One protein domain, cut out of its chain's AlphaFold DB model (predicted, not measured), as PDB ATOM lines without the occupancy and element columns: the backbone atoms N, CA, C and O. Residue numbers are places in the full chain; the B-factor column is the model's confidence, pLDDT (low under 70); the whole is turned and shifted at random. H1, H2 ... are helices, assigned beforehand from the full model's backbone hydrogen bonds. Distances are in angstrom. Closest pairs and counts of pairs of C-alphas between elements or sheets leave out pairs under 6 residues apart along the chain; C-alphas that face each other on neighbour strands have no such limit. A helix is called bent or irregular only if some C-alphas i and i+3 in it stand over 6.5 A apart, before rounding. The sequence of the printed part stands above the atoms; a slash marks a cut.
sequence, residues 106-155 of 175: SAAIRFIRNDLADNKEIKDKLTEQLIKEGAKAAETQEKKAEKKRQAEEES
ATOM      1  N   SER A 106     198.787 229.589 213.517       87.00
ATOM      2  CA  SER A 106     197.882 228.435 213.396       87.00
ATOM      3  C   SER A 106     196.564 228.792 212.696       87.00
ATOM      4  O   SER A 106     196.110 228.055 211.818       87.00
ATOM      5  N   ALA A 107     195.955 229.933 213.033       88.69
ATOM      6  CA  ALA A 107     194.739 230.406 212.373       88.69
ATOM      7  C   ALA A 107     195.000 230.755 210.900       88.69
ATOM      8  O   ALA A 107     194.237 230.326 210.037       88.69
ATOM      9  N   ALA A 108     196.106 231.442 210.596       90.88
ATOM     10  CA  ALA A 108     196.514 231.738 209.221       90.88
ATOM     11  C   ALA A 108     196.677 230.459 208.378       90.88
ATOM     12  O   ALA A 108     196.142 230.376 207.274       90.88
ATOM     13  N   ILE A 109     197.323 229.423 208.926       88.88
ATOM     14  CA  ILE A 109     197.477 228.121 208.258       88.88
ATOM     15  C   ILE A 109     196.113 227.463 208.003       88.88
ATOM     16  O   ILE A 109     195.908 226.884 206.937       88.88
ATOM     17  N   ARG A 110     195.153 227.565 208.936       89.31
ATOM     18  CA  ARG A 110     193.787 227.040 208.740       89.31
ATOM     19  C   ARG A 110     193.047 227.762 207.616       89.31
ATOM     20  O   ARG A 110     192.409 227.089 206.810       89.31
ATOM     21  N   PHE A 111     193.156 229.089 207.546       91.50
ATOM     22  CA  PHE A 111     192.550 229.874 206.467       91.50
ATOM     23  C   PHE A 111     193.124 229.477 205.105       91.50
ATOM     24  O   PHE A 111     192.369 229.125 204.203       91.50
ATOM     25  N   ILE A 112     194.453 229.421 204.990       89.00
ATOM     26  CA  ILE A 112     195.146 229.058 203.746       89.00
ATOM     27  C   ILE A 112     194.830 227.612 203.333       89.00
ATOM     28  O   ILE A 112     194.608 227.328 202.160       89.00
ATOM     29  N   ARG A 113     194.764 226.681 204.293       88.81
ATOM     30  CA  ARG A 113     194.436 225.274 204.022       88.81
ATOM     31  C   ARG A 113     193.023 225.095 203.467       88.81
ATOM     32  O   ARG A 113     192.802 224.167 202.688       88.81
ATOM     33  N   ASN A 114     192.076 225.917 203.914       88.69
ATOM     34  CA  ASN A 114     190.696 225.850 203.448       88.69
ATOM     35  C   ASN A 114     190.536 226.451 202.044       88.69
ATOM     36  O   ASN A 114     189.752 225.929 201.261       88.69
ATOM     37  N   ASP A 115     191.300 227.497 201.730       90.06
ATOM     38  CA  ASP A 115     191.297 228.157 200.419       90.06
ATOM     39  C   ASP A 115     192.012 227.319 199.341       90.06
ATOM     40  O   ASP A 115     191.512 227.133 198.238       90.06
ATOM     41  N   LEU A 116     193.145 226.693 199.681       87.00
ATOM     42  CA  LEU A 116     193.930 225.837 198.775       87.00
ATOM     43  C   LEU A 116     193.514 224.361 198.842       87.00
ATOM     44  O   LEU A 116     194.347 223.452 198.760       87.00
ATOM     45  N   ALA A 117     192.218 224.095 199.017       78.44
ATOM     46  CA  ALA A 117     191.730 222.748 199.266       78.44
ATOM     47  C   ALA A 117     191.887 221.786 198.072       78.44
ATOM     48  O   ALA A 117     191.888 220.567 198.265       78.44
ATOM     49  N   ASP A 118     192.073 222.303 196.866       85.19
ATOM     50  CA  ASP A 118     192.101 221.484 195.655       85.19
ATOM     51  C   ASP A 118     193.448 220.779 195.432       85.19
ATOM     52  O   ASP A 118     193.523 219.785 194.710       85.19
ATOM     53  N   ASN A 119     194.516 221.221 196.109       86.88
ATOM     54  CA  ASN A 119     195.846 220.629 195.987       86.88
ATOM     55  C   ASN A 119     196.212 219.781 197.223       86.88
ATOM     56  O   ASN A 119     196.471 220.301 198.313       86.88
ATOM     57  N   LYS A 120     196.267 218.454 197.039       84.31
ATOM     58  CA  LYS A 120     196.585 217.485 198.105       84.31
ATOM     59  C   LYS A 120     197.990 217.679 198.689       84.31
ATOM     60  O   LYS A 120     198.139 217.655 199.905       84.31
ATOM     61  N   GLU A 121     198.990 217.968 197.859       86.88
ATOM     62  CA  GLU A 121     200.374 218.148 198.320       86.88
ATOM     63  C   GLU A 121     200.536 219.386 199.213       86.88
ATOM     64  O   GLU A 121     201.315 219.390 200.166       86.88
ATOM     65  N   ILE A 122     199.791 220.454 198.915       84.50
ATOM     66  CA  ILE A 122     199.797 221.685 199.716       84.50
ATOM     67  C   ILE A 122     199.071 221.452 201.045       84.50
ATOM     68  O   ILE A 122     199.554 221.879 202.095       84.50
ATOM     69  N   LYS A 123     197.952 220.718 201.027       85.69
ATOM     70  CA  LYS A 123     197.229 220.320 202.243       85.69
ATOM     71  C   LYS A 123     198.106 219.526 203.209       85.69
ATOM     72  O   LYS A 123     198.078 219.831 204.401       85.69
ATOM     73  N   ASP A 124     198.882 218.570 202.707       87.44
ATOM     74  CA  ASP A 124     199.755 217.725 203.530       87.44
ATOM     75  C   ASP A 124     200.940 218.512 204.117       87.44
ATOM     76  O   ASP A 124     201.348 218.301 205.259       87.44
ATOM     77  N   LYS A 125     201.457 219.506 203.390       87.38
ATOM     78  CA  LYS A 125     202.480 220.422 203.924       87.38
ATOM     79  C   LYS A 125     201.919 221.338 205.015       87.38
ATOM     80  O   LYS A 125     202.580 221.585 206.023       87.38
ATOM     81  N   LEU A 126     200.695 221.842 204.842       87.12
ATOM     82  CA  LEU A 126     200.047 222.730 205.813       87.12
ATOM     83  C   LEU A 126     199.592 221.987 207.079       87.12
ATOM     84  O   LEU A 126     199.619 222.567 208.164       87.12
ATOM     85  N   THR A 127     199.209 220.709 206.986       86.38
ATOM     86  CA  THR A 127     198.933 219.869 208.168       86.38
ATOM     87  C   THR A 127     200.193 219.638 208.987       86.38
ATOM     88  O   THR A 127     200.162 219.807 210.206       86.38
ATOM     89  N   GLU A 128     201.311 219.319 208.332       88.50
ATOM     90  CA  GLU A 128     202.599 219.134 208.995       88.50
ATOM     91  C   GLU A 128     203.067 220.428 209.683       88.50
ATOM     92  O   GLU A 128     203.518 220.406 210.831       88.50
ATOM     93  N   GLN A 129     202.896 221.581 209.024       86.75
ATOM     94  CA  GLN A 129     203.193 222.886 209.620       86.75
ATOM     95  C   GLN A 129     202.303 223.200 210.826       86.75
ATOM     96  O   GLN A 129     202.810 223.714 211.820       86.75
ATOM     97  N   LEU A 130     201.015 222.847 210.785       88.00
ATOM     98  CA  LEU A 130     200.086 223.057 211.899       88.00
ATOM     99  C   LEU A 130     200.457 222.206 213.126       88.00
ATOM    100  O   LEU A 130     200.345 222.682 214.255       88.00
ATOM    101  N   ILE A 131     200.952 220.982 212.916       87.75
ATOM    102  CA  ILE A 131     201.459 220.113 213.990       87.75
ATOM    103  C   ILE A 131     202.746 220.695 214.590       87.75
ATOM    104  O   ILE A 131     202.859 220.806 215.811       87.75
ATOM    105  N   LYS A 132     203.698 221.119 213.747       88.06
ATOM    106  CA  LYS A 132     204.955 221.746 214.199       88.06
ATOM    107  C   LYS A 132     204.704 223.031 214.990       88.06
ATOM    108  O   LYS A 132     205.356 223.268 216.001       88.06
ATOM    109  N   GLU A 133     203.759 223.848 214.544       85.62
ATOM    110  CA  GLU A 133     203.297 225.047 215.248       85.62
ATOM    111  C   GLU A 133     202.647 224.722 216.596       85.62
ATOM    112  O   GLU A 133     202.977 225.350 217.598       85.62
ATOM    113  N   GLY A 134     201.780 223.706 216.644       83.81
ATOM    114  CA  GLY A 134     201.162 223.244 217.887       83.81
ATOM    115  C   GLY A 134     202.187 222.758 218.916       83.81
ATOM    116  O   GLY A 134     202.088 223.111 220.089       83.81
ATOM    117  N   ALA A 135     203.212 222.024 218.473       86.25
ATOM    118  CA  ALA A 135     204.306 221.573 219.333       86.25
ATOM    119  C   ALA A 135     205.131 222.750 219.884       86.25
ATOM    120  O   ALA A 135     205.395 222.817 221.084       86.25
ATOM    121  N   LYS A 136     205.469 223.731 219.035       83.44
ATOM    122  CA  LYS A 136     206.177 224.952 219.459       83.44
ATOM    123  C   LYS A 136     205.353 225.799 220.431       83.44
ATOM    124  O   LYS A 136     205.909 226.379 221.365       83.44
ATOM    125  N   ALA A 137     204.039 225.882 220.227       81.44
ATOM    126  CA  ALA A 137     203.142 226.596 221.128       81.44
ATOM    127  C   ALA A 137     203.081 225.926 222.510       81.44
ATOM    128  O   ALA A 137     203.165 226.630 223.516       81.44
ATOM    129  N   ALA A 138     203.013 224.591 222.563       83.56
ATOM    130  CA  ALA A 138     203.055 223.829 223.812       83.56
ATOM    131  C   ALA A 138     204.387 224.024 224.557       83.56
ATOM    132  O   ALA A 138     204.382 224.417 225.720       83.56
ATOM    133  N   GLU A 139     205.521 223.891 223.864       83.81
ATOM    134  CA  GLU A 139     206.856 224.104 224.444       83.81
ATOM    135  C   GLU A 139     207.030 225.538 224.984       83.81
ATOM    136  O   GLU A 139     207.617 225.771 226.042       83.81
ATOM    137  N   THR A 140     206.490 226.536 224.280       80.69
ATOM    138  CA  THR A 140     206.538 227.936 224.727       80.69
ATOM    139  C   THR A 140     205.643 228.172 225.948       80.69
ATOM    140  O   THR A 140     205.995 228.973 226.817       80.69
ATOM    141  N   GLN A 141     204.497 227.489 226.040       79.44
ATOM    142  CA  GLN A 141     203.628 227.548 227.218       79.44
ATOM    143  C   GLN A 141     204.262 226.873 228.433       79.44
ATOM    144  O   GLN A 141     204.208 227.448 229.519       79.44
ATOM    145  N   GLU A 142     204.928 225.732 228.254       81.81
ATOM    146  CA  GLU A 142     205.687 225.063 229.318       81.81
ATOM    147  C   GLU A 142     206.803 225.968 229.852       81.81
ATOM    148  O   GLU A 142     206.858 226.236 231.052       81.81
ATOM    149  N   LYS A 143     207.607 226.576 228.967       80.75
ATOM    150  CA  LYS A 143     208.664 227.528 229.361       80.75
ATOM    151  C   LYS A 143     208.123 228.770 230.071       80.75
ATOM    152  O   LYS A 143     208.769 229.301 230.975       80.75
ATOM    153  N   LYS A 144     206.947 229.270 229.671       77.62
ATOM    154  CA  LYS A 144     206.286 230.394 230.359       77.62
ATOM    155  C   LYS A 144     205.746 229.984 231.731       77.62
ATOM    156  O   LYS A 144     205.861 230.769 232.667       77.62
ATOM    157  N   ALA A 145     205.190 228.780 231.862       78.25
ATOM    158  CA  ALA A 145     204.731 228.245 233.140       78.25
ATOM    159  C   ALA A 145     205.903 228.017 234.107       78.25
ATOM    160  O   ALA A 145     205.800 228.358 235.281       78.25
ATOM    161  N   GLU A 146     207.038 227.527 233.612       78.00
ATOM    162  CA  GLU A 146     208.246 227.306 234.407       78.00
ATOM    163  C   GLU A 146     208.886 228.619 234.877       78.00
ATOM    164  O   GLU A 146     209.166 228.769 236.065       78.00
ATOM    165  N   LYS A 147     208.984 229.633 234.003       75.06
ATOM    166  CA  LYS A 147     209.399 230.991 234.406       75.06
ATOM    167  C   LYS A 147     208.470 231.618 235.446       75.06
ATOM    168  O   LYS A 147     208.937 232.338 236.322       75.06
ATOM    169  N   LYS A 148     207.160 231.358 235.365       74.12
ATOM    170  CA  LYS A 148     206.191 231.862 236.346       74.12
ATOM    171  C   LYS A 148     206.352 231.180 237.713       74.12
ATOM    172  O   LYS A 148     206.257 231.863 238.723       74.12
ATOM    173  N   ARG A 149     206.663 229.876 237.737       74.12
ATOM    174  CA  ARG A 149     206.966 229.126 238.972       74.12
ATOM    175  C   ARG A 149     208.269 229.594 239.626       74.12
ATOM    176  O   ARG A 149     208.287 229.800 240.830       74.12
ATOM    177  N   GLN A 150     209.315 229.846 238.838       68.25
ATOM    178  CA  GLN A 150     210.592 230.376 239.342       68.25
ATOM    179  C   GLN A 150     210.451 231.797 239.917       68.25
ATOM    180  O   GLN A 150     211.015 232.097 240.964       68.25
ATOM    181  N   ALA A 151     209.632 232.651 239.292       61.38
ATOM    182  CA  ALA A 151     209.334 233.985 239.820       61.38
ATOM    183  C   ALA A 151     208.506 233.951 241.127       61.38
ATOM    184  O   ALA A 151     208.674 234.820 241.984       61.38
ATOM    185  N   GLU A 152     207.629 232.954 241.309       59.06
ATOM    186  CA  GLU A 152     206.900 232.734 242.571       59.06
ATOM    187  C   GLU A 152     207.819 232.200 243.689       59.06
ATOM    188  O   GLU A 152     207.702 232.642 244.836       59.06
ATOM    189  N   GLU A 153     208.784 231.331 243.375       56.62
ATOM    190  CA  GLU A 153     209.782 230.839 244.341       56.62
ATOM    191  C   GLU A 153     210.733 231.956 244.822       56.62
ATOM    192  O   GLU A 153     210.897 232.123 246.033       56.62
ATOM    193  N   GLU A 154     211.248 232.816 243.930       51.78
ATOM    194  CA  GLU A 154     212.076 233.980 244.314       51.78
ATOM    195  C   GLU A 154     211.307 235.006 245.170       51.78
ATOM    196  O   GLU A 154     211.873 235.634 246.070       51.78
ATOM    197  N   SER A 155     209.995 235.156 244.950       51.81
ATOM    198  CA  SER A 155     209.149 236.036 245.773       51.81
ATOM    199  C   SER A 155     208.868 235.481 247.181       51.81
ATOM    200  O   SER A 155     208.562 236.241 248.105       51.81
TER     201      SER A 155
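This is residues 106 to 155 of the 175 residues of the protein "Exosome complex protein" of Coniochaeta pulveracea (UniProt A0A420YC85). A short helix, H1, and a very long one, H2, make a lopsided helical hairpin: H1 lies side by side with the first part of H2, and the rest of H2 sticks out as a single arm. That arm, residues 138 to 155, stands free and makes much of the length. The printed part has 50 residues with two named helices, H1 then H2, and no named strand; the class is all helix. It is extended, with a radius of gyration of the C-alphas of 16.7 A, and spans 55 by 15 by 6 A, a rod in outline.

Start with H1, residues 106 to 115, and go over the tight link of four residues to H2, residues 120 to 155. The two helices form a hairpin: they touch and run opposite ways at a shallow tilt of 13 degrees. Look for their closest C-alphas at Arg 113 and Lys 123, 6.0 A apart. H2 touches H1 with residues 122 to 134 alone. In the backbones of H1 and H2, every O i to N i+4 pair is within hydrogen-bond range.

Find C-alpha 106 at (197.882, 228.435, 213.396); from there H1 runs 14.6 A to C-alpha 115 at (191.297, 228.157, 200.419). Pick up H2 at C-alpha 120, at (196.585, 217.485, 198.105), and go 52.7 A to C-alpha 155 at (209.149, 236.036, 245.773). Neither helix is bent.

The C-alphas of Asp 118 and Ser 155 are the two farthest apart, at 54.9 A. Without residues 138 to 155, the body of 32 residues spans 28 by 16 by 5 A. The printed part has no cut. In the B-factor column the mean pLDDT of the printed part is 81.5, and residues 150 to 155 are under 70, where the model's confidence is low.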